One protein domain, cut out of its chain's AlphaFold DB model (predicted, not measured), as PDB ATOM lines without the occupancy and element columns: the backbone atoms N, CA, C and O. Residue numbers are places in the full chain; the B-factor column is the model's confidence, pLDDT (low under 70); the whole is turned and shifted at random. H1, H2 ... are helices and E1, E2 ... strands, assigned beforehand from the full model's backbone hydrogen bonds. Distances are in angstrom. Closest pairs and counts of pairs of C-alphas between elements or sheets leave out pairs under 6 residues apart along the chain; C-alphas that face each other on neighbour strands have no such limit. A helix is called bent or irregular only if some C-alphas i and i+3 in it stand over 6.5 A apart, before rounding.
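AT A GLANCE: This is residues 4 to 179 of the 226 residues of an uncharacterized protein of Synechococcus sp. A15-127 (UniProt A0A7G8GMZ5). A short two-stranded parallel sheet, E1 beside E2, lies near the middle of a cluster of helices, with the side-by-side helices H3 and H7 packed on one side of it and the touching pair H1 and H4 on the other. H2, H6 and H8 gather toward one end of the long axis, and H9 makes the far end there, meeting H6 alone among the helices; H5 lies toward the opposite end. The printed part has 176 residues, with nine named helices and two named strands in the order H1 E1 H2 H3 E2 H4 H5 H6 H7 H8 H9, and its class is mostly helix. It is compact, with a radius of gyration of the C-alphas of 16.9 A, yet only just elongated, with spans of 48 by 32 by 30 A.

HOW THE PARTS SIT: Residues 4 to 5 pair in parallel with residues 39 to 40 of E1, residues 38 to 42. H1, residues 12 to 20, touches H4, residues 84 to 88, closest at the C-alphas of Val 14 and Ala 88, 5.5 A. E1 and E2, residues 81 to 83, are parallel neighbours with 36 degrees between their directions; N 82 and O 40 are 2.8 A apart and N 42 and O 82 3.0 A, both within hydrogen-bond range. Between these strands come H2, residues 45 to 53, and H3, residues 62 to 78, which are near each other; E1, H2, H3 and E2 form a strand-helix-strand unit, two parallel neighbour strands joined through helices, and its crossover is right-handed. The closest C-alphas of H3 and E1 are those of Arg 78 and Leu 38, 5.7 A. H5, residues 92 to 99, is close to H1 but not clearly touching, with the C-alphas of Asp 92 and Arg 17 closest at 6.8 A. H6, residues 116 to 128, touches H2 with its residues 118 to 122 alone, at a steep tilt of 63 degrees, opposite ways; the closest C-alphas are those of Asn 118 and Ser 46, 6.6 A. H7, residues 130 to 142, touches H3 at a shallow tilt of 24 degrees, the same way, closest at the C-alphas of Leu 132 and Gln 66, 5.8 A. H8, residues 154 to 158, touches H6, with the C-alphas of Leu 158 and Asp 119 closest at 5.4 A. H9, residues 164 to 178, touches H6 about perpendicular at 85 degrees, closest at the C-alphas of Leu 167 and Pro 116, 5.6 A. Every O i to N i+4 pair is within hydrogen-bond range in H1, H2, H4, H5, H6, H7 and H8, against 11 of 13 in H3 and 8 of 11 in H9.

IN THESE COORDINATES: H1 begins at C-alpha 12, (123.529, 157.225, 171.257). E1 measures 12.9 A from first to last C-alpha and E2 7.1 A. H3, the longest helix, measures 25.6 A and is irregular: C-alphas 74 and 77 are 7.5 A apart. H6 measures 18.6 A, H7 18.9 A and H9 22.3 A. H9 ends at C-alpha 178, (103.597, 163.698, 159.701).

THE WHOLE: The two C-alphas farthest apart, those of Asp 35 and Asp 165, are 51.9 A apart. The printed part has no cut. The links H1 to E1, H5 to H6 and H7 to H8 are long, with 17, 16 and 11 residues. The mean pLDDT of the printed part is 86.1, and residues 29 to 30, 33 to 36, 56 to 57 and 174 to 179 are under 70.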
ATOM      1  N   TRP A   4     137.818 162.689 171.173       93.25
ATOM      2  CA  TRP A   4     137.173 162.304 169.915       93.25
ATOM      3  C   TRP A   4     136.397 163.460 169.276       93.25
ATOM      4  O   TRP A   4     135.886 164.347 169.963       93.25
ATOM      5  N   PHE A   5     136.277 163.433 167.949       93.62
ATOM      6  CA  PHE A   5     135.521 164.407 167.170       93.62
ATOM      7  C   PHE A   5     134.701 163.734 166.068       93.62
ATOM      8  O   PHE A   5     135.150 162.792 165.422       93.62
ATOM      9  N   SER A   6     133.502 164.263 165.832       93.44
ATOM     10  CA  SER A   6     132.704 163.975 164.644       93.44
ATOM     11  C   SER A   6     131.914 165.221 164.242       93.44
ATOM     12  O   SER A   6     131.298 165.842 165.122       93.44
ATOM     13  N   PRO A   7     131.880 165.576 162.944       91.56
ATOM     14  CA  PRO A   7     130.988 166.613 162.433       91.56
ATOM     15  C   PRO A   7     129.540 166.111 162.286       91.56
ATOM     16  O   PRO A   7     128.641 166.899 162.002       91.56
ATOM     17  N   PHE A   8     129.303 164.809 162.478       91.19
ATOM     18  CA  PHE A   8     127.990 164.184 162.387       91.19
ATOM     19  C   PHE A   8     127.409 163.907 163.771       91.19
ATOM     20  O   PHE A   8     128.111 163.817 164.785       91.19
ATOM     21  N   VAL A   9     126.086 163.772 163.822       88.19
ATOM     22  CA  VAL A   9     125.407 163.315 165.030       88.19
ATOM     23  C   VAL A   9     125.526 161.798 165.088       88.19
ATOM     24  O   VAL A   9     124.895 161.090 164.314       88.19
ATOM     25  N   LEU A  10     126.333 161.309 166.025       89.56
ATOM     26  CA  LEU A  10     126.486 159.875 166.249       89.56
ATOM     27  C   LEU A  10     125.273 159.296 166.979       89.56
ATOM     28  O   LEU A  10     124.702 159.957 167.862       89.56
ATOM     29  N   ALA A  11     124.967 158.034 166.668       86.62
ATOM     30  CA  ALA A  11     124.007 157.227 167.407       86.62
ATOM     31  C   ALA A  11     124.335 157.223 168.919       86.62
ATOM     32  O   ALA A  11     125.519 157.228 169.286       86.62
ATOM     33  N   PRO A  12     123.319 157.210 169.808       87.25
ATOM     34  CA  PRO A  12     123.529 157.225 171.257       87.25
ATOM     35  C   PRO A  12     124.464 156.110 171.733       87.25
ATOM     36  O   PRO A  12     125.398 156.378 172.477       87.25
ATOM     37  N   GLU A  13     124.298 154.901 171.197       88.81
ATOM     38  CA  GLU A  13     125.101 153.722 171.544       88.81
ATOM     39  C   GLU A  13     126.605 153.945 171.333       88.81
ATOM     40  O   GLU A  13     127.419 153.632 172.200       88.81
ATOM     41  N   VAL A  14     126.985 154.546 170.199       90.94
ATOM     42  CA  VAL A  14     128.388 154.857 169.891       90.94
ATOM     43  C   VAL A  14     128.906 155.948 170.826       90.94
ATOM     44  O   VAL A  14     130.020 155.857 171.334       90.94
ATOM     45  N   ARG A  15     128.094 156.973 171.104       91.38
ATOM     46  CA  ARG A  15     128.471 158.072 172.004       91.38
ATOM     47  C   ARG A  15     128.694 157.589 173.435       91.38
ATOM     48  O   ARG A  15     129.701 157.940 174.045       91.38
ATOM     49  N   ASP A  16     127.783 156.772 173.945       90.06
ATOM     50  CA  ASP A  16     127.861 156.203 175.287       90.06
ATOM     51  C   ASP A  16     129.065 155.270 175.409       90.06
ATOM     52  O   ASP A  16     129.790 155.311 176.405       90.06
ATOM     53  N   ARG A  17     129.362 154.506 174.354       92.12
ATOM     54  CA  ARG A  17     130.576 153.692 174.269       92.12
ATOM     55  C   ARG A  17     131.853 154.529 174.347       92.12
ATOM     56  O   ARG A  17     132.727 154.223 175.157       92.12
ATOM     57  N   LEU A  18     131.952 155.600 173.560       92.12
ATOM     58  CA  LEU A  18     133.107 156.507 173.589       92.12
ATOM     59  C   LEU A  18     133.287 157.144 174.976       92.12
ATOM     60  O   LEU A  18     134.411 157.218 175.476       92.12
ATOM     61  N   ASN A  19     132.183 157.515 175.631       90.19
ATOM     62  CA  ASN A  19     132.197 158.036 176.998       90.19
ATOM     63  C   ASN A  19     132.695 156.989 178.013       90.19
ATOM     64  O   ASN A  19     133.523 157.317 178.862       90.19
ATOM     65  N   ARG A  20     132.251 155.725 177.914       90.06
ATOM     66  CA  ARG A  20     132.734 154.618 178.770       90.06
ATOM     67  C   ARG A  20     134.222 154.326 178.580       90.06
ATOM     68  O   ARG A  20     134.897 153.946 179.531       90.06
ATOM     69  N   CYS A  21     134.749 154.575 177.383       88.81
ATOM     70  CA  CYS A  21     136.180 154.485 177.090       88.81
ATOM     71  C   CYS A  21     136.978 155.715 177.570       88.81
ATOM     72  O   CYS A  21     138.155 155.842 177.240       88.81
ATOM     73  N   ASN A  22     136.360 156.614 178.347       88.75
ATOM     74  CA  ASN A  22     136.935 157.858 178.866       88.75
ATOM     75  C   ASN A  22     137.397 158.856 177.789       88.75
ATOM     76  O   ASN A  22     138.223 159.725 178.076       88.75
ATOM     77  N   LEU A  23     136.862 158.772 176.566       89.69
ATOM     78  CA  LEU A  23     137.160 159.746 175.519       89.69
ATOM     79  C   LEU A  23     136.266 160.980 175.664       89.69
ATOM     80  O   LEU A  23     135.041 160.879 175.765       89.69
ATOM     81  N   ARG A  24     136.869 162.167 175.611       89.94
ATOM     82  CA  ARG A  24     136.145 163.442 175.680       89.94
ATOM     83  C   ARG A  24     135.785 163.935 174.286       89.94
ATOM     84  O   ARG A  24     136.624 163.949 173.391       89.94
ATOM     85  N   ARG A  25     134.545 164.382 174.093       90.69
ATOM     86  CA  ARG A  25     134.150 165.005 172.826       90.69
ATOM     87  C   ARG A  25     134.776 166.393 172.717       90.69
ATOM     88  O   ARG A  25     134.503 167.240 173.567       90.69
ATOM     89  N   LEU A  26     135.529 166.647 171.651       87.81
ATOM     90  CA  LEU A  26     135.990 167.993 171.318       87.81
ATOM     91  C   LEU A  26     134.978 168.716 170.422       87.81
ATOM     92  O   LEU A  26     134.441 168.115 169.483       87.81
ATOM     93  N   PRO A  27     134.703 170.005 170.676       81.38
ATOM     94  CA  PRO A  27     133.985 170.845 169.729       81.38
ATOM     95  C   PRO A  27     134.864 171.131 168.502       81.38
ATOM     96  O   PRO A  27     136.083 171.247 168.614       81.38
ATOM     97  N   GLY A  28     134.245 171.283 167.328       74.00
ATOM     98  CA  GLY A  28     134.961 171.416 166.048       74.00
ATOM     99  C   GLY A  28     135.887 172.631 165.925       74.00
ATOM    100  O   GLY A  28     136.752 172.642 165.064       74.00
ATOM    101  N   GLU A  29     135.746 173.642 166.780       69.69
ATOM    102  CA  GLU A  29     136.642 174.809 166.812       69.69
ATOM    103  C   GLU A  29     137.987 174.503 167.495       69.69
ATOM    104  O   GLU A  29     138.987 175.168 167.239       69.69
ATOM    105  N   GLN A  30     138.031 173.480 168.353       69.62
ATOM    106  CA  GLN A  30     139.220 173.108 169.135       69.62
ATOM    107  C   GLN A  30     140.016 171.965 168.492       69.62
ATOM    108  O   GLN A  30     141.121 171.650 168.926       69.62
ATOM    109  N   THR A  31     139.496 171.345 167.431       73.44
ATOM    110  CA  THR A  31     140.137 170.181 166.798       73.44
ATOM    111  C   THR A  31     141.453 170.521 166.104       73.44
ATOM    112  O   THR A  31     142.358 169.685 166.044       73.44
ATOM    113  N   GLU A  32     141.590 171.753 165.608       70.31
ATOM    114  CA  GLU A  32     142.792 172.208 164.895       70.31
ATOM    115  C   GLU A  32     143.944 172.585 165.842       70.31
ATOM    116  O   GLU A  32     145.101 172.541 165.441       70.31
ATOM    117  N   THR A  33     143.659 172.892 167.111       65.62
ATOM    118  CA  THR A  33     144.637 173.475 168.048       65.62
ATOM    119  C   THR A  33     145.193 172.502 169.092       65.62
ATOM    120  O   THR A  33     146.206 172.814 169.702       65.62
ATOM    121  N   ASP A  34     144.594 171.319 169.287       67.62
ATOM    122  CA  ASP A  34     144.841 170.503 170.495       67.62
ATOM    123  C   ASP A  34     146.106 169.609 170.588       67.62
ATOM    124  O   ASP A  34     146.404 169.190 171.669       67.62
ATOM    125  N   ASP A  35     146.917 169.252 169.602       63.75
ATOM    126  CA  ASP A  35     148.129 168.383 169.709       63.75
ATOM    127  C   ASP A  35     148.016 166.985 170.368       63.75
ATOM    128  O   ASP A  35     148.875 166.130 170.145       63.75
ATOM    129  N   ARG A  36     146.957 166.687 171.119       68.75
ATOM    130  CA  ARG A  36     146.651 165.374 171.675       68.75
ATOM    131  C   ARG A  36     146.074 164.471 170.589       68.75
ATOM    132  O   ARG A  36     145.406 164.924 169.663       68.75
ATOM    133  N   GLY A  37     146.333 163.168 170.709       80.38
ATOM    134  CA  GLY A  37     145.843 162.183 169.746       80.38
ATOM    135  C   GLY A  37     144.313 162.148 169.711       80.38
ATOM    136  O   GLY A  37     143.683 161.825 170.723       80.38
ATOM    137  N   LEU A  38     143.746 162.444 168.539       90.44
ATOM    138  CA  LEU A  38     142.315 162.652 168.322       90.44
ATOM    139  C   LEU A  38     141.691 161.474 167.568       90.44
ATOM    140  O   LEU A  38     142.136 161.131 166.476       90.44
ATOM    141  N   LEU A  39     140.637 160.868 168.117       92.88
ATOM    142  CA  LEU A  39     139.827 159.897 167.376       92.88
ATOM    143  C   LEU A  39     138.841 160.641 166.472       92.88
ATOM    144  O   LEU A  39     137.986 161.379 166.964       92.88
ATOM    145  N   LEU A  40     138.922 160.426 165.165       94.69
ATOM    146  CA  LEU A  40     137.978 161.001 164.212       94.69
ATOM    147  C   LEU A  40     136.912 159.967 163.877       94.69
ATOM    148  O   LEU A  40     137.228 158.866 163.434       94.69
ATOM    149  N   VAL A  41     135.647 160.325 164.076       95.88
ATOM    150  CA  VAL A  41     134.515 159.437 163.804       95.88
ATOM    151  C   VAL A  41     133.677 160.006 162.673       95.88
ATOM    152  O   VAL A  41     133.260 161.166 162.722       95.88
ATOM    153  N   TYR A  42     133.399 159.186 161.667       95.31
ATOM    154  CA  TYR A  42     132.527 159.551 160.555       95.31
ATOM    155  C   TYR A  42     131.328 158.614 160.459       95.31
ATOM    156  O   TYR A  42     131.371 157.475 160.921       95.31
ATOM    157  N   SER A  43     130.266 159.116 159.842       92.88
ATOM    158  CA  SER A  43     129.062 158.353 159.526       92.88
ATOM    159  C   SER A  43     128.978 158.152 158.021       92.88
ATOM    160  O   SER A  43     129.442 158.996 157.247       92.88
ATOM    161  N   THR A  44     128.375 157.047 157.586       91.62
ATOM    162  CA  THR A  44     128.109 156.831 156.157       91.62
ATOM    163  C   THR A  44     127.122 157.894 155.645       91.62
ATOM    164  O   THR A  44     126.255 158.340 156.405       91.62
ATOM    165  N   PRO A  45     127.177 158.297 154.361       91.19
ATOM    166  CA  PRO A  45     126.234 159.271 153.804       91.19
ATOM    167  C   PRO A  45     124.766 158.875 154.016       91.19
ATOM    168  O   PRO A  45     123.916 159.717 154.291       91.19
ATOM    169  N   SER A  46     124.480 157.578 153.952       88.56
ATOM    170  CA  SER A  46     123.171 156.993 154.232       88.56
ATOM    171  C   SER A  46     122.736 157.148 155.689       88.56
ATOM    172  O   SER A  46     121.611 157.576 155.923       88.56
ATOM    173  N   ALA A  47     123.617 156.893 156.661       87.69
ATOM    174  CA  ALA A  47     123.315 157.093 158.078       87.69
ATOM    175  C   ALA A  47     123.038 158.573 158.394       87.69
ATOM    176  O   ALA A  47     122.146 158.889 159.183       87.69
ATOM    177  N   VAL A  48     123.750 159.492 157.731       89.75
ATOM    178  CA  VAL A  48     123.489 160.935 157.852       89.75
ATOM    179  C   VAL A  48     122.105 161.296 157.304       89.75
ATOM    180  O   VAL A  48     121.390 162.076 157.934       89.75
ATOM    181  N   LEU A  49     121.700 160.718 156.167       87.75
ATOM    182  CA  LEU A  49     120.360 160.918 155.603       87.75
ATOM    183  C   LEU A  49     119.258 160.331 156.493       87.75
ATOM    184  O   LEU A  49     118.245 160.997 156.705       87.75
ATOM    185  N   ASP A  50     119.462 159.130 157.040       83.62
ATOM    186  CA  ASP A  50     118.536 158.496 157.986       83.62
ATOM    187  C   ASP A  50     118.328 159.360 159.228       83.62
ATOM    188  O   ASP A  50     117.190 159.639 159.615       83.62
ATOM    189  N   HIS A  51     119.424 159.841 159.820       82.12
ATOM    190  CA  HIS A  51     119.353 160.740 160.962       82.12
ATOM    191  C   HIS A  51     118.596 162.024 160.611       82.12
ATOM    192  O   HIS A  51     117.693 162.426 161.343       82.12
ATOM    193  N   TRP A  52     118.925 162.639 159.473       82.31
ATOM    194  CA  TRP A  52     118.313 163.895 159.061       82.31
ATOM    195  C   TRP A  52     116.804 163.759 158.815       82.31
ATOM    196  O   TRP A  52     116.027 164.608 159.251       82.31
ATOM    197  N   ARG A  53     116.371 162.650 158.200       79.00
ATOM    198  CA  ARG A  53     114.952 162.338 157.977       79.00
ATOM    199  C   ARG A  53     114.147 162.277 159.281       79.00
ATOM    200  O   ARG A  53     112.962 162.594 159.266       79.00
ATOM    201  N   GLY A  54     114.770 161.855 160.381       72.88
ATOM    202  CA  GLY A  54     114.136 161.742 161.698       72.88
ATOM    203  C   GLY A  54     114.180 163.014 162.551       72.88
ATOM    204  O   GLY A  54     113.668 162.997 163.668       72.88
ATOM    205  N   THR A  55     114.794 164.100 162.072       74.38
ATOM    206  CA  THR A  55     114.975 165.338 162.848       74.38
ATOM    207  C   THR A  55     114.128 166.494 162.326       74.38
ATOM    208  O   THR A  55     114.085 166.741 161.128       74.38
ATOM    209  N   GLU A  56     113.557 167.295 163.230       68.12
ATOM    210  CA  GLU A  56     112.846 168.553 162.910       68.12
ATOM    211  C   GLU A  56     113.800 169.726 162.574       68.12
ATOM    212  O   GLU A  56     113.479 170.901 162.743       68.12
ATOM    213  N   GLY A  57     115.023 169.413 162.140       68.00
ATOM    214  CA  GLY A  57     116.071 170.390 161.873       68.00
ATOM    215  C   GLY A  57     115.913 171.124 160.534       68.00
ATOM    216  O   GLY A  57     115.062 170.786 159.710       68.00
ATOM    217  N   PRO A  58     116.773 172.127 160.272       74.44
ATOM    218  CA  PRO A  58     116.815 172.794 158.976       74.44
ATOM    219  C   PRO A  58     117.136 171.805 157.837       74.44
ATOM    220  O   PRO A  58     117.813 170.798 158.075       74.44
ATOM    221  N   PRO A  59     116.713 172.109 156.590       79.06
ATOM    222  CA  PRO A  59     116.977 171.279 155.418       79.06
ATOM    223  C   PRO A  59     118.459 170.944 155.270       79.06
ATOM    224  O   PRO A  59     119.303 171.848 155.282       79.06
ATOM    225  N   LEU A  60     118.770 169.655 155.090       82.00
ATOM    226  CA  LEU A  60     120.127 169.210 154.796       82.00
ATOM    227  C   LEU A  60     120.577 169.859 153.490       82.00
ATOM    228  O   LEU A  60     119.926 169.744 152.453       82.00
ATOM    229  N   ARG A  61     121.717 170.542 153.541       88.25
ATOM    230  CA  ARG A  61     122.346 171.130 152.361       88.25
ATOM    231  C   ARG A  61     123.509 170.256 151.939       88.25
ATOM    232  O   ARG A  61     124.386 169.983 152.755       88.25
ATOM    233  N   VAL A  62     123.564 169.906 150.656       89.94
ATOM    234  CA  VAL A  62     124.660 169.099 150.095       89.94
ATOM    235  C   VAL A  62     126.022 169.738 150.380       89.94
ATOM    236  O   VAL A  62     126.933 169.056 150.826       89.94
ATOM    237  N   ALA A  63     126.135 171.065 150.260       90.75
ATOM    238  CA  ALA A  63     127.365 171.791 150.584       90.75
ATOM    239  C   ALA A  63     127.800 171.649 152.058       90.75
ATOM    240  O   ALA A  63     128.993 171.630 152.346       90.75
ATOM    241  N   ALA A  64     126.853 171.544 152.997       90.81
ATOM    242  CA  ALA A  64     127.179 171.317 154.406       90.81
ATOM    243  C   ALA A  64     127.667 169.880 154.634       90.81
ATOM    244  O   ALA A  64     128.647 169.671 155.343       90.81
ATOM    245  N   LEU A  65     127.023 168.906 153.984       92.00
ATOM    246  CA  LEU A  65     127.440 167.505 154.019       92.00
ATOM    247  C   LEU A  65     128.859 167.326 153.455       92.00
ATOM    248  O   LEU A  65     129.709 166.735 154.114       92.00
ATOM    249  N   GLN A  66     129.123 167.918 152.290       93.75
ATOM    250  CA  GLN A  66     130.438 167.955 151.651       93.75
ATOM    251  C   GLN A  66     131.498 168.550 152.587       93.75
ATOM    252  O   GLN A  66     132.508 167.911 152.877       93.75
ATOM    253  N   LYS A  67     131.227 169.737 153.148       93.38
ATOM    254  CA  LYS A  67     132.135 170.419 154.081       93.38
ATOM    255  C   LYS A  67     132.478 169.556 155.302       93.38
ATOM    256  O   LYS A  67     133.619 169.577 155.755       93.38
ATOM    257  N   ASN A  68     131.512 168.807 155.835       93.62
ATOM    258  CA  ASN A  68     131.730 167.938 156.990       93.62
ATOM    259  C   ASN A  68     132.696 166.786 156.670       93.62
ATOM    260  O   ASN A  68     133.589 166.501 157.467       93.62
ATOM    261  N   PHE A  69     132.558 166.148 155.505       95.06
ATOM    262  CA  PHE A  69     133.505 165.114 155.078       95.06
ATOM    263  C   PHE A  69     134.891 165.698 154.776       95.06
ATOM    264  O   PHE A  69     135.897 165.175 155.252       95.06
ATOM    265  N   GLU A  70     134.966 166.839 154.092       94.69
ATOM    266  CA  GLU A  70     136.241 167.529 153.857       94.69
ATOM    267  C   GLU A  70     136.949 167.913 155.164       94.69
ATOM    268  O   GLU A  70     138.174 167.826 155.256       94.69
ATOM    269  N   GLN A  71     136.199 168.315 156.195       93.19
ATOM    270  CA  GLN A  71     136.761 168.617 157.512       93.19
ATOM    271  C   GLN A  71     137.448 167.390 158.126       93.19
ATOM    272  O   GLN A  71     138.539 167.517 158.680       93.19
ATOM    273  N   LEU A  72     136.851 166.202 158.000       93.81
ATOM    274  CA  LEU A  72     137.454 164.959 158.488       93.81
ATOM    275  C   LEU A  72     138.755 164.627 157.750       93.81
ATOM    276  O   LEU A  72     139.754 164.323 158.401       93.81
ATOM    277  N   LEU A  73     138.779 164.761 156.421       92.69
ATOM    278  CA  LEU A  73     139.993 164.543 155.623       92.69
ATOM    279  C   LEU A  73     141.115 165.517 155.977       92.69
ATOM    280  O   LEU A  73     142.283 165.127 156.020       92.69
ATOM    281  N   ARG A  74     140.784 166.782 156.259       92.00
ATOM    282  CA  ARG A  74     141.776 167.769 156.714       92.00
ATOM    283  C   ARG A  74     142.377 167.373 158.053       92.00
ATOM    284  O   ARG A  74     143.579 167.528 158.240       92.00
ATOM    285  N   LEU A  75     141.567 166.833 158.961       90.69
ATOM    286  CA  LEU A  75     142.001 166.435 160.298       90.69
ATOM    287  C   LEU A  75     142.663 165.050 160.349       90.69
ATOM    288  O   LEU A  75     143.229 164.729 161.388       90.69
ATOM    289  N   GLN A  76     142.660 164.257 159.268       89.06
ATOM    290  CA  GLN A  76     143.133 162.857 159.250       89.06
ATOM    291  C   GLN A  76     144.520 162.640 159.890       89.06
ATOM    292  O   GLN A  76     144.801 161.600 160.469       89.06
ATOM    293  N   HIS A  77     145.405 163.635 159.804       87.88
ATOM    294  CA  HIS A  77     146.770 163.563 160.319       87.88
ATOM    295  C   HIS A  77     146.844 163.658 161.855       87.88
ATOM    296  O   HIS A  77     147.901 163.429 162.437       87.88
ATOM    297  N   ARG A  78     145.737 164.010 162.520       87.81
ATOM    298  CA  ARG A  78     145.631 164.187 163.978       87.81
ATOM    299  C   ARG A  78     145.331 162.885 164.715       87.81
ATOM    300  O   ARG A  78     145.508 162.814 165.932       87.81
ATOM    301  N   GLY A  79     144.890 161.859 163.996       88.75
ATOM    302  CA  GLY A  79     144.674 160.535 164.549       88.75
ATOM    303  C   GLY A  79     143.788 159.660 163.667       88.75
ATOM    304  O   GLY A  79     143.385 160.068 162.578       88.75
ATOM    305  N   PRO A  80     143.513 158.426 164.111       92.44
ATOM    306  CA  PRO A  80     142.802 157.448 163.311       92.44
ATOM    307  C   PRO A  80     141.369 157.895 163.031       92.44
ATOM    308  O   PRO A  80     140.647 158.382 163.906       92.44
ATOM    309  N   LEU A  81     140.970 157.658 161.790       94.44
ATOM    310  CA  LEU A  81     139.632 157.870 161.278       94.44
ATOM    311  C   LEU A  81     138.856 156.550 161.343       94.44
ATOM    312  O   LEU A  81     139.353 155.525 160.887       94.44
ATOM    313  N   VAL A  82     137.652 156.547 161.906       94.75
ATOM    314  CA  VAL A  82     136.870 155.323 162.128       94.75
ATOM    315  C   VAL A  82     135.397 155.557 161.826       94.75
ATOM    316  O   VAL A  82     134.830 156.576 162.217       94.75
ATOM    317  N   ALA A  83     134.756 154.596 161.164       94.94
ATOM    318  CA  ALA A  83     133.315 154.651 160.958       94.94
ATOM    319  C   ALA A  83     132.550 154.350 162.252       94.94
ATOM    320  O   ALA A  83     132.901 153.437 163.007       94.94
ATOM    321  N   ASP A  84     131.454 155.062 162.468       93.81
ATOM    322  CA  ASP A  84     130.547 154.861 163.595       93.81
ATOM    323  C   ASP A  84     129.980 153.435 163.677       93.81
ATOM    324  O   ASP A  84     129.971 152.839 164.753       93.81
ATOM    325  N   TRP A  85     129.590 152.841 162.550       91.62
ATOM    326  CA  TRP A  85     129.068 151.475 162.497       91.62
ATOM    327  C   TRP A  85     130.119 150.419 162.861       91.62
ATOM    328  O   TRP A  85     129.784 149.402 163.468       91.62
ATOM    329  N   ARG A  86     131.404 150.675 162.576       92.88
ATOM    330  CA  ARG A  86     132.502 149.797 163.014       92.88
ATOM    331  C   ARG A  86     132.691 149.874 164.524       92.88
ATOM    332  O   ARG A  86     132.882 148.838 165.155       92.88
ATOM    333  N   LEU A  87     132.604 151.081 165.094       92.31
ATOM    334  CA  LEU A  87     132.664 151.302 166.543       92.31
ATOM    335  C   LEU A  87     131.470 150.684 167.273       92.31
ATOM    336  O   LEU A  87     131.632 150.180 168.383       92.31
ATOM    337  N   ALA A  88     130.282 150.702 166.663       90.25
ATOM    338  CA  ALA A  88     129.085 150.101 167.242       90.25
ATOM    339  C   ALA A  88     129.263 148.593 167.491       90.25
ATOM    340  O   ALA A  88     128.867 148.103 168.551       90.25
ATOM    341  N   GLY A  89     129.913 147.888 166.556       87.25
ATOM    342  CA  GLY A  89     130.175 146.446 166.630       87.25
ATOM    343  C   GLY A  89     131.417 146.023 167.422       87.25
ATOM    344  O   GLY A  89     131.760 144.844 167.396       87.25
ATOM    345  N   LEU A  90     132.111 146.949 168.094       89.12
ATOM    346  CA  LEU A  90     133.246 146.631 168.966       89.12
ATOM    347  C   LEU A  90     132.824 146.514 170.427       89.12
ATOM    348  O   LEU A  90     131.927 147.217 170.877       89.12
ATOM    349  N   ASP A  91     133.540 145.695 171.193       88.06
ATOM    350  CA  ASP A  91     133.446 145.678 172.652       88.06
ATOM    351  C   ASP A  91     134.296 146.790 173.290       88.06
ATOM    352  O   ASP A  91     135.269 147.274 172.703       88.06
ATOM    353  N   ASP A  92     133.940 147.189 174.515       89.81
ATOM    354  CA  ASP A  92     134.594 148.302 175.220       89.81
ATOM    355  C   ASP A  92     136.072 148.003 175.530       89.81
ATOM    356  O   ASP A  92     136.938 148.849 175.318       89.81
ATOM    357  N   GLU A  93     136.387 146.796 176.009       90.38
ATOM    358  CA  GLU A  93     137.746 146.431 176.432       90.38
ATOM    359  C   GLU A  93     138.761 146.417 175.267       90.38
ATOM    360  O   GLU A  93     139.794 147.088 175.385       90.38
ATOM    361  N   PRO A  94     138.488 145.765 174.117       90.62
ATOM    362  CA  PRO A  94     139.358 145.856 172.943       90.62
ATOM    363  C   PRO A  94     139.532 147.290 172.427       90.62
ATOM    364  O   PRO A  94     140.622 147.658 171.984       90.62
ATOM    365  N   LEU A  95     138.478 148.113 172.500       91.06
ATOM    366  CA  LEU A  95     138.548 149.515 172.093       91.06
ATOM    367  C   LEU A  95     139.487 150.311 173.012       91.06
ATOM    368  O   LEU A  95     140.353 151.032 172.520       91.06
ATOM    369  N   VAL A  96     139.377 150.137 174.334       91.62
ATOM    370  CA  VAL A  96     140.265 150.785 175.316       91.62
ATOM    371  C   VAL A  96     141.724 150.373 175.110       91.62
ATOM    372  O   VAL A  96     142.597 151.240 175.097       91.62
ATOM    373  N   GLN A  97     141.998 149.081 174.902       91.12
ATOM    374  CA  GLN A  97     143.362 148.595 174.658       91.12
ATOM    375  C   GLN A  97     143.979 149.235 173.408       91.12
ATOM    376  O   GLN A  97     145.126 149.684 173.438       91.12
ATOM    377  N   TRP A  98     143.214 149.341 172.322       92.75
ATOM    378  CA  TRP A  98     143.675 149.990 171.095       92.75
ATOM    379  C   TRP A  98     143.920 151.492 171.267       92.75
ATOM    380  O   TRP A  98     144.961 151.995 170.845       92.75
ATOM    381  N   LEU A  99     143.033 152.208 171.966       89.56
ATOM    382  CA  LEU A  99     143.195 153.643 172.258       89.56
ATOM    383  C   LEU A  99     144.440 153.958 173.112       89.56
ATOM    384  O   LEU A  99     144.925 155.100 173.108       89.56
ATOM    385  N   GLN A 100     144.955 152.956 173.831       88.94
ATOM    386  CA  GLN A 100     146.194 153.002 174.615       88.94
ATOM    387  C   GLN A 100     147.444 152.576 173.820       88.94
ATOM    388  O   GLN A 100     148.533 152.521 174.387       88.94
ATOM    389  N   GLY A 101     147.322 152.316 172.513       87.06
ATOM    390  CA  GLY A 101     148.430 151.905 171.640       87.06
ATOM    391  C   GLY A 101     148.567 150.391 171.456       87.06
ATOM    392  O   GLY A 101     149.576 149.929 170.926       87.06
ATOM    393  N   GLY A 102     147.574 149.617 171.896       88.88
ATOM    394  CA  GLY A 102     147.482 148.181 171.650       88.88
ATOM    395  C   GLY A 102     147.125 147.826 170.197       88.88
ATOM    396  O   GLY A 102     146.948 148.703 169.346       88.88
ATOM    397  N   PRO A 103     147.009 146.523 169.886       89.25
ATOM    398  CA  PRO A 103     146.676 146.061 168.543       89.25
ATOM    399  C   PRO A 103     145.268 146.500 168.123       89.25
ATOM    400  O   PRO A 103     144.366 146.631 168.948       89.25
ATOM    401  N   ALA A 104     145.069 146.687 166.817       87.56
ATOM    402  CA  ALA A 104     143.757 147.004 166.268       87.56
ATOM    403  C   ALA A 104     142.763 145.860 166.549       87.56
ATOM    404  O   ALA A 104     143.062 144.707 166.207       87.56
ATOM    405  N   PRO A 105     141.585 146.149 167.132       90.12
ATOM    406  CA  PRO A 105     140.593 145.130 167.412       90.12
ATOM    407  C   PRO A 105     140.038 144.555 166.108       90.12
ATOM    408  O   PRO A 105     140.190 145.116 165.017       90.12
ATOM    409  N   ARG A 106     139.392 143.400 166.230       87.00
ATOM    410  CA  ARG A 106     138.605 142.812 165.151       87.00
ATOM    411  C   ARG A 106     137.152 143.201 165.357       87.00
ATOM    412  O   ARG A 106     136.625 142.987 166.443       87.00
ATOM    413  N   THR A 107     136.531 143.754 164.325       80.69
ATOM    414  CA  THR A 107     135.086 143.984 164.291       80.69
ATOM    415  C   THR A 107     134.442 142.999 163.325       80.69
ATOM    416  O   THR A 107     135.016 142.677 162.285       80.69
ATOM    417  N   LEU A 108     133.253 142.514 163.678       75.62
ATOM    418  CA  LEU A 108     132.379 141.753 162.781       75.62
ATOM    419  C   LEU A 108     131.215 142.617 162.281       75.62
ATOM    420  O   LEU A 108     130.233 142.087 161.770       75.62
ATOM    421  N   ALA A 109     131.299 143.939 162.463       82.44
ATOM    422  CA  ALA A 109     130.272 144.841 161.979       82.44
ATOM    423  C   ALA A 109     130.140 144.712 160.456       82.44
ATOM    424  O   ALA A 109     131.132 144.746 159.724       82.44
ATOM    425  N   GLU A 110     128.907 144.563 159.990       83.94
ATOM    426  CA  GLU A 110     128.583 144.636 158.572       83.94
ATOM    427  C   GLU A 110     128.301 146.087 158.186       83.94
ATOM    428  O   GLU A 110     127.861 146.895 159.010       83.94
ATOM    429  N   ILE A 111     128.525 146.407 156.911       84.31
ATOM    430  CA  ILE A 111     128.139 147.707 156.368       84.31
ATOM    431  C   ILE A 111     126.624 147.875 156.588       84.31
ATOM    432  O   ILE A 111     125.862 146.979 156.203       84.31
ATOM    433  N   PRO A 112     126.167 148.988 157.197       82.19
ATOM    434  CA  PRO A 112     124.760 149.174 157.517       82.19
ATOM    435  C   PRO A 112     123.884 149.010 156.278       82.19
ATOM    436  O   PRO A 112     124.219 149.499 155.199       82.19
ATOM    437  N   ARG A 113     122.737 148.346 156.435       77.38
ATOM    438  CA  ARG A 113     121.705 148.325 155.392       77.38
ATOM    439  C   ARG A 113     120.906 149.618 155.443       77.38
ATOM    440  O   ARG A 113     120.723 150.199 156.510       77.38
ATOM    441  N   HIS A 114     120.444 150.070 154.289       77.56
ATOM    442  CA  HIS A 114     119.761 151.348 154.135       77.56
ATOM    443  C   HIS A 114     118.321 151.114 153.685       77.56
ATOM    444  O   HIS A 114     118.003 150.070 153.112       77.56
ATOM    445  N   SER A 115     117.432 152.072 153.960       81.56
ATOM    446  CA  SER A 115     116.075 151.989 153.418       81.56
ATOM    447  C   SER A 115     116.089 152.248 151.903       81.56
ATOM    448  O   SER A 115     116.807 153.148 151.457       81.56
ATOM    449  N   PRO A 116     115.241 151.566 151.105       83.94
ATOM    450  CA  PRO A 116     115.186 151.772 149.655       83.94
ATOM    451  C   PRO A 116     114.945 153.231 149.245       83.94
ATOM    452  O   PRO A 116     115.426 153.695 148.214       83.94
ATOM    453  N   LEU A 117     114.201 153.983 150.065       84.94
ATOM    454  CA  LEU A 117     113.952 155.399 149.812       84.94
ATOM    455  C   LEU A 117     115.221 156.241 149.987       84.94
ATOM    456  O   LEU A 117     115.477 157.131 149.176       84.94
ATOM    457  N   ASN A 118     116.019 155.961 151.017       87.69
ATOM    458  CA  ASN A 118     117.287 156.655 151.212       87.69
ATOM    459  C   ASN A 118     118.274 156.326 150.109       87.69
ATOM    460  O   ASN A 118     118.984 157.224 149.671       87.69
ATOM    461  N   ASP A 119     118.284 155.083 149.634       88.88
ATOM    462  CA  ASP A 119     119.169 154.688 148.545       88.88
ATOM    463  C   ASP A 119     118.854 155.461 147.266       88.88
ATOM    464  O   ASP A 119     119.764 155.971 146.614       88.88
ATOM    465  N   LEU A 120     117.570 155.655 146.951       89.00
ATOM    466  CA  LEU A 120     117.145 156.485 145.823       89.00
ATOM    467  C   LEU A 120     117.568 157.950 145.972       89.00
ATOM    468  O   LEU A 120     118.060 158.552 145.011       89.00
ATOM    469  N   VAL A 121     117.385 158.527 147.163       89.94
ATOM    470  CA  VAL A 121     117.782 159.914 147.446       89.94
ATOM    471  C   VAL A 121     119.299 160.062 147.357       89.94
ATOM    472  O   VAL A 121     119.787 160.970 146.684       89.94
ATOM    473  N   LEU A 122     120.046 159.154 147.985       92.31
ATOM    474  CA  LEU A 122     121.501 159.175 148.005       92.31
ATOM    475  C   LEU A 122     122.077 158.957 146.605       92.31
ATOM    476  O   LEU A 122     122.969 159.691 146.197       92.31
ATOM    477  N   LEU A 123     121.533 158.014 145.834       92.88
ATOM    478  CA  LEU A 123     121.957 157.770 144.457       92.88
ATOM    479  C   LEU A 123     121.761 159.011 143.582       92.88
ATOM    480  O   LEU A 123     122.643 159.352 142.792       92.88
ATOM    481  N   ASN A 124     120.622 159.698 143.713       91.75
ATOM    482  CA  ASN A 124     120.383 160.947 142.993       91.75
ATOM    483  C   ASN A 124     121.382 162.032 143.422       91.75
ATOM    484  O   ASN A 124     122.018 162.657 142.573       91.75
ATOM    485  N   LEU A 125     121.589 162.181 144.732       92.75
ATOM    486  CA  LEU A 125     122.501 163.162 145.308       92.75
ATOM    487  C   LEU A 125     123.940 162.959 144.816       92.75
ATOM    488  O   LEU A 125     124.542 163.917 144.331       92.75
ATOM    489  N   LEU A 126     124.463 161.730 144.875       92.81
ATOM    490  CA  LEU A 126     125.825 161.401 144.438       92.81
ATOM    491  C   LEU A 126     126.002 161.545 142.922       92.81
ATOM    492  O   LEU A 126     127.071 161.937 142.467       92.81
ATOM    493  N   ARG A 127     124.958 161.293 142.123       92.31
ATOM    494  CA  ARG A 127     124.998 161.553 140.672       92.31
ATOM    495  C   ARG A 127     125.067 163.043 140.349       92.31
ATOM    496  O   ARG A 127     125.720 163.418 139.381       92.31
ATOM    497  N   SER A 128     124.387 163.884 141.127       92.69
ATOM    498  CA  SER A 128     124.424 165.339 140.944       92.69
ATOM    499  C   SER A 128     125.666 165.996 141.551       92.69
ATOM    500  O   SER A 128     126.063 167.060 141.087       92.69
ATOM    501  N   HIS A 129     126.271 165.381 142.568       93.50
ATOM    502  CA  HIS A 129     127.447 165.886 143.278       93.50
ATOM    503  C   HIS A 129     128.482 164.760 143.449       93.50
ATOM    504  O   HIS A 129     128.621 164.218 144.549       93.50
ATOM    505  N   PRO A 130     129.199 164.384 142.373       92.50
ATOM    506  CA  PRO A 130     130.141 163.261 142.396       92.50
ATOM    507  C   PRO A 130     131.301 163.475 143.376       92.50
ATOM    508  O   PRO A 130     131.792 162.510 143.954       92.50
ATOM    509  N   ASP A 131     131.683 164.728 143.634       93.38
ATOM    510  CA  ASP A 131     132.743 165.078 144.590       93.38
ATOM    511  C   ASP A 131     132.478 164.521 145.996       93.38
ATOM    512  O   ASP A 131     133.417 164.173 146.713       93.38
ATOM    513  N   LEU A 132     131.207 164.362 146.381       93.50
ATOM    514  CA  LEU A 132     130.840 163.772 147.665       93.50
ATOM    515  C   LEU A 132     131.184 162.282 147.740       93.50
ATOM    516  O   LEU A 132     131.647 161.817 148.782       93.50
ATOM    517  N   GLU A 133     130.979 161.539 146.650       92.81
ATOM    518  CA  GLU A 133     131.367 160.126 146.574       92.81
ATOM    519  C   GLU A 133     132.885 159.985 146.640       92.81
ATOM    520  O   GLU A 133     133.381 159.180 147.426       92.81
ATOM    521  N   ILE A 134     133.606 160.833 145.902       93.75
ATOM    522  CA  ILE A 134     135.072 160.865 145.905       93.75
ATOM    523  C   ILE A 134     135.584 161.136 147.324       93.75
ATOM    524  O   ILE A 134     136.393 160.372 147.846       93.75
ATOM    525  N   THR A 135     135.049 162.165 147.987       94.56
ATOM    526  CA  THR A 135     135.453 162.557 149.348       94.56
ATOM    527  C   THR A 135     135.167 161.442 150.358       94.56
ATOM    528  O   THR A 135     136.020 161.103 151.176       94.56
ATOM    529  N   TYR A 136     133.980 160.829 150.303       94.62
ATOM    530  CA  TYR A 136     133.638 159.704 151.178       94.62
ATOM    531  C   TYR A 136     134.535 158.486 150.930       94.62
ATOM    532  O   TYR A 136     134.978 157.826 151.869       94.62
ATOM    533  N   ARG A 137     134.845 158.196 149.667       94.00
ATOM    534  CA  ARG A 137     135.734 157.093 149.311       94.00
ATOM    535  C   ARG A 137     137.158 157.332 149.809       94.00
ATOM    536  O   ARG A 137     137.783 156.393 150.291       94.00
ATOM    537  N   GLU A 138     137.665 158.560 149.734       94.81
ATOM    538  CA  GLU A 138     138.965 158.922 150.313       94.81
ATOM    539  C   GLU A 138     138.999 158.696 151.830       94.81
ATOM    540  O   GLU A 138     139.973 158.146 152.344       94.81
ATOM    541  N   ILE A 139     137.913 159.041 152.527       95.00
ATOM    542  CA  ILE A 139     137.730 158.765 153.959       95.00
ATOM    543  C   ILE A 139     137.800 157.255 154.221       95.00
ATOM    544  O   ILE A 139     138.594 156.823 155.051       95.00
ATOM    545  N   GLU A 140     137.042 156.433 153.489       94.38
ATOM    546  CA  GLU A 140     137.078 154.967 153.643       94.38
ATOM    547  C   GLU A 140     138.464 154.362 153.357       94.38
ATOM    548  O   GLU A 140     138.859 153.405 154.019       94.38
ATOM    549  N   LEU A 141     139.232 154.922 152.414       92.88
ATOM    550  CA  LEU A 141     140.592 154.456 152.106       92.88
ATOM    551  C   LEU A 141     141.605 154.769 153.218       92.88
ATOM    552  O   LEU A 141     142.605 154.062 153.346       92.88
ATOM    553  N   GLN A 142     141.364 155.818 154.002       93.06
ATOM    554  CA  GLN A 142     142.215 156.237 155.122       93.06
ATOM    555  C   GLN A 142     141.725 155.695 156.472       93.06
ATOM    556  O   GLN A 142     142.418 155.823 157.484       93.06
ATOM    557  N   ALA A 143     140.525 155.118 156.510       93.88
ATOM    558  CA  ALA A 143     139.891 154.679 157.737       93.88
ATOM    559  C   ALA A 143     140.548 153.428 158.334       93.88
ATOM    560  O   ALA A 143     141.018 152.518 157.648       93.88
ATOM    561  N   GLN A 144     140.493 153.334 159.658       93.75
ATOM    562  CA  GLN A 144     140.796 152.123 160.392       93.75
ATOM    563  C   GLN A 144     139.636 151.129 160.231       93.75
ATOM    564  O   GLN A 144     138.541 151.321 160.761       93.75
ATOM    565  N   LEU A 145     139.897 150.039 159.508       91.69
ATOM    566  CA  LEU A 145     138.861 149.075 159.117       91.69
ATOM    567  C   LEU A 145     138.606 147.968 160.149       91.69
ATOM    568  O   LEU A 145     137.617 147.256 160.049       91.69
ATOM    569  N   PHE A 146     139.498 147.775 161.127       91.00
ATOM    570  CA  PHE A 146     139.379 146.708 162.139       91.00
ATOM    571  C   PHE A 146     139.127 145.307 161.550       91.00
ATOM    572  O   PHE A 146     138.396 144.503 162.125       91.00
ATOM    573  N   HIS A 147     139.786 145.002 160.426       86.12
ATOM    574  CA  HIS A 147     139.641 143.760 159.651       86.12
ATOM    575  C   HIS A 147     138.304 143.599 158.904       86.12
ATOM    576  O   HIS A 147     138.085 142.550 158.302       86.12
ATOM    577  N   SER A 148     137.440 144.619 158.893       88.25
ATOM    578  CA  SER A 148     136.294 144.677 157.985       88.25
ATOM    579  C   SER A 148     136.726 145.117 156.583       88.25
ATOM    580  O   SER A 148     137.833 145.620 156.373       88.25
ATOM    581  N   GLU A 149     135.815 145.004 155.619       87.06
ATOM    582  CA  GLU A 149     136.003 145.598 154.296       87.06
ATOM    583  C   GLU A 149     135.756 147.116 154.330       87.06
ATOM    584  O   GLU A 149     135.009 147.624 155.178       87.06
ATOM    585  N   ALA A 150     136.410 147.840 153.420       88.44
ATOM    586  CA  ALA A 150     136.140 149.249 153.153       88.44
ATOM    587  C   ALA A 150     134.895 149.390 152.267       88.44
ATOM    588  O   ALA A 150     134.713 148.620 151.317       88.44
ATOM    589  N   ASP A 151     134.073 150.407 152.520       89.19
ATOM    590  CA  ASP A 151     132.852 150.672 151.752       89.19
ATOM    591  C   ASP A 151     133.145 151.369 150.409       89.19
ATOM    592  O   ASP A 151     132.744 152.498 150.141       89.19
ATOM    593  N   THR A 152     133.885 150.680 149.542       85.62
ATOM    594  CA  THR A 152     134.317 151.198 148.230       85.62
ATOM    595  C   THR A 152     133.281 151.005 147.123       85.62
ATOM    596  O   THR A 152     133.434 151.553 146.035       85.62
ATOM    597  N   ARG A 153     132.228 150.225 147.388       86.62
ATOM    598  CA  ARG A 153     131.187 149.835 146.421       86.62
ATOM    599  C   ARG A 153     129.836 150.482 146.720       86.62
ATOM    600  O   ARG A 153     128.794 149.917 146.394       86.62
ATOM    601  N   LEU A 154     129.842 151.667 147.334       88.31
ATOM    602  CA  LEU A 154     128.621 152.385 147.703       88.31
ATOM    603  C   LEU A 154     127.677 152.552 146.500       88.31
ATOM    604  O   LEU A 154     126.526 152.137 146.573       88.31
ATOM    605  N   LEU A 155     128.160 153.079 145.369       88.81
ATOM    606  CA  LEU A 155     127.322 153.294 144.178       88.81
ATOM    607  C   LEU A 155     126.755 151.997 143.586       88.81
ATOM    608  O   LEU A 155     125.614 151.991 143.128       88.81
ATOM    609  N   GLU A 156     127.525 150.908 143.606       88.69
ATOM    610  CA  GLU A 156     127.053 149.599 143.142       88.69
ATOM    611  C   GLU A 156     125.925 149.090 144.042       88.69
ATOM    612  O   GLU A 156     124.879 148.684 143.539       88.69
ATOM    613  N   ARG A 157     126.099 149.188 145.368       88.31
ATOM    614  CA  ARG A 157     125.081 148.793 146.352       88.31
ATOM    615  C   ARG A 157     123.801 149.618 146.205       88.31
ATOM    616  O   ARG A 157     122.721 149.039 146.205       88.31
ATOM    617  N   LEU A 158     123.927 150.931 146.006       87.62
ATOM    618  CA  LEU A 158     122.795 151.840 145.777       87.62
ATOM    619  C   LEU A 158     122.071 151.587 144.445       87.62
ATOM    620  O   LEU A 158     120.901 151.930 144.300       87.62
ATOM    621  N   GLY A 159     122.766 151.024 143.454       83.62
ATOM    622  CA  GLY A 159     122.212 150.702 142.138       83.62
ATOM    623  C   GLY A 159     121.498 149.352 142.061       83.62
ATOM    624  O   GLY A 159     120.927 149.036 141.014       83.62
ATOM    625  N   MET A 160     121.532 148.548 143.128       85.75
ATOM    626  CA  MET A 160     120.890 147.236 143.152       85.75
ATOM    627  C   MET A 160     119.359 147.363 143.095       85.75
ATOM    628  O   MET A 160     118.784 148.283 143.681       85.75
ATOM    629  N   PRO A 161     118.667 146.438 142.406       82.50
ATOM    630  CA  PRO A 161     117.214 146.445 142.363       82.50
ATOM    631  C   PRO A 161     116.644 146.201 143.764       82.50
ATOM    632  O   PRO A 161     117.007 145.237 144.437       82.50
ATOM    633  N   PHE A 162     115.722 147.062 144.182       83.12
ATOM    634  CA  PHE A 162     114.974 146.925 145.429       83.12
ATOM    635  C   PHE A 162     113.567 146.380 145.169       83.12
ATOM    636  O   PHE A 162     113.031 146.465 144.061       83.12
ATOM    637  N   ASN A 163     112.944 145.832 146.213       86.00
ATOM    638  CA  ASN A 163     111.560 145.385 146.146       86.00
ATOM    639  C   ASN A 163     110.617 146.607 146.054       86.00
ATOM    640  O   ASN A 163     110.611 147.438 146.969       86.00
ATOM    641  N   PRO A 164     109.799 146.737 144.992       85.50
ATOM    642  CA  PRO A 164     108.897 147.877 144.837       85.50
ATOM    643  C   PRO A 164     107.860 147.971 145.967       85.50
ATOM    644  O   PRO A 164     107.533 149.077 146.396       85.50
ATOM    645  N   ASP A 165     107.392 146.843 146.509       86.62
ATOM    646  CA  ASP A 165     106.436 146.841 147.620       86.62
ATOM    647  C   ASP A 165     107.062 147.389 148.908       86.62
ATOM    648  O   ASP A 165     106.400 148.073 149.688       86.62
ATOM    649  N   GLU A 166     108.344 147.108 149.140       82.94
ATOM    650  CA  GLU A 166     109.089 147.612 150.295       82.94
ATOM    651  C   GLU A 166     109.305 149.126 150.197       82.94
ATOM    652  O   GLU A 166     109.062 149.851 151.166       82.94
ATOM    653  N   LEU A 167     109.656 149.622 149.004       85.31
ATOM    654  CA  LEU A 167     109.751 151.056 148.740       85.31
ATOM    655  C   LEU A 167     108.411 151.762 148.995       85.31
ATOM    656  O   LEU A 167     108.374 152.773 149.698       85.31
ATOM    657  N   LEU A 168     107.309 151.224 148.458       84.00
ATOM    658  CA  LEU A 168     105.973 151.798 148.640       84.00
ATOM    659  C   LEU A 168     105.553 151.814 150.114       84.00
ATOM    660  O   LEU A 168     104.998 152.811 150.579       84.00
ATOM    661  N   ARG A 169     105.855 150.754 150.879       82.88
ATOM    662  CA  ARG A 169     105.624 150.734 152.335       82.88
ATOM    663  C   ARG A 169     106.421 151.830 153.040       82.88
ATOM    664  O   ARG A 169     105.841 152.584 153.824       82.88
ATOM    665  N   HIS A 170     107.714 151.964 152.743       78.56
ATOM    666  CA  HIS A 170     108.566 152.988 153.353       78.56
ATOM    667  C   HIS A 170     108.135 154.414 153.001       78.56
ATOM    668  O   HIS A 170     108.135 155.278 153.883       78.56
ATOM    669  N   TRP A 171     107.732 154.664 151.755       79.06
ATOM    670  CA  TRP A 171     107.204 155.958 151.323       79.06
ATOM    671  C   TRP A 171     105.902 156.310 152.055       79.06
ATOM    672  O   TRP A 171     105.780 157.380 152.650       79.06
ATOM    673  N   CYS A 172     104.952 155.373 152.100       76.19
ATOM    674  CA  CYS A 172     103.652 155.581 152.739       76.19
ATOM    675  C   CYS A 172     103.724 155.687 154.273       76.19
ATOM    676  O   CYS A 172     102.848 156.302 154.879       76.19
ATOM    677  N   SER A 173     104.742 155.102 154.914       70.56
ATOM    678  CA  SER A 173     104.879 155.099 156.380       70.56
ATOM    679  C   SER A 173     105.118 156.491 156.993       70.56
ATOM    680  O   SER A 173     104.598 156.777 158.072       70.56
ATOM    681  N   GLY A 174     105.832 157.384 156.294       60.03
ATOM    682  CA  GLY A 174     106.102 158.753 156.763       60.03
ATOM    683  C   GLY A 174     104.912 159.703 156.587       60.03
ATOM    684  O   GLY A 174     104.609 160.503 157.465       60.03
ATOM    685  N   VAL A 175     104.162 159.557 155.489       51.19
ATOM    686  CA  VAL A 175     102.964 160.375 155.217       51.19
ATOM    687  C   VAL A 175     101.854 160.110 156.240       51.19
ATOM    688  O   VAL A 175     101.104 161.015 156.591       51.19
ATOM    689  N   ARG A 176     101.779 158.885 156.773       48.34
ATOM    690  CA  ARG A 176     100.801 158.517 157.808       48.34
ATOM    691  C   ARG A 176     101.135 159.044 159.205       48.34
ATOM    692  O   ARG A 176     100.285 158.956 160.078       48.34
ATOM    693  N   THR A 177     102.341 159.568 159.424       48.56
ATOM    694  CA  THR A 177     102.782 160.061 160.737       48.56
ATOM    695  C   THR A 177     102.956 161.579 160.789       48.56
ATOM    696  O   THR A 177     102.748 162.146 161.855       48.56
ATOM    697  N   SER A 178     103.262 162.260 159.674       44.62
ATOM    698  CA  SER A 178     103.597 163.698 159.701       44.62
ATOM    699  C   SER A 178     102.556 164.660 159.110       44.62
ATOM    700  O   SER A 178     102.740 165.869 159.224       44.62
ATOM    701  N   ALA A 179     101.470 164.196 158.479       43.16
ATOM    702  CA  ALA A 179     100.426 165.100 157.984       43.16
ATOM    703  C   ALA A 179      99.040 164.439 157.889       43.16
ATOM    704  O   ALA A 179      98.739 163.714 156.945       43.16
TER     705      ALA A 179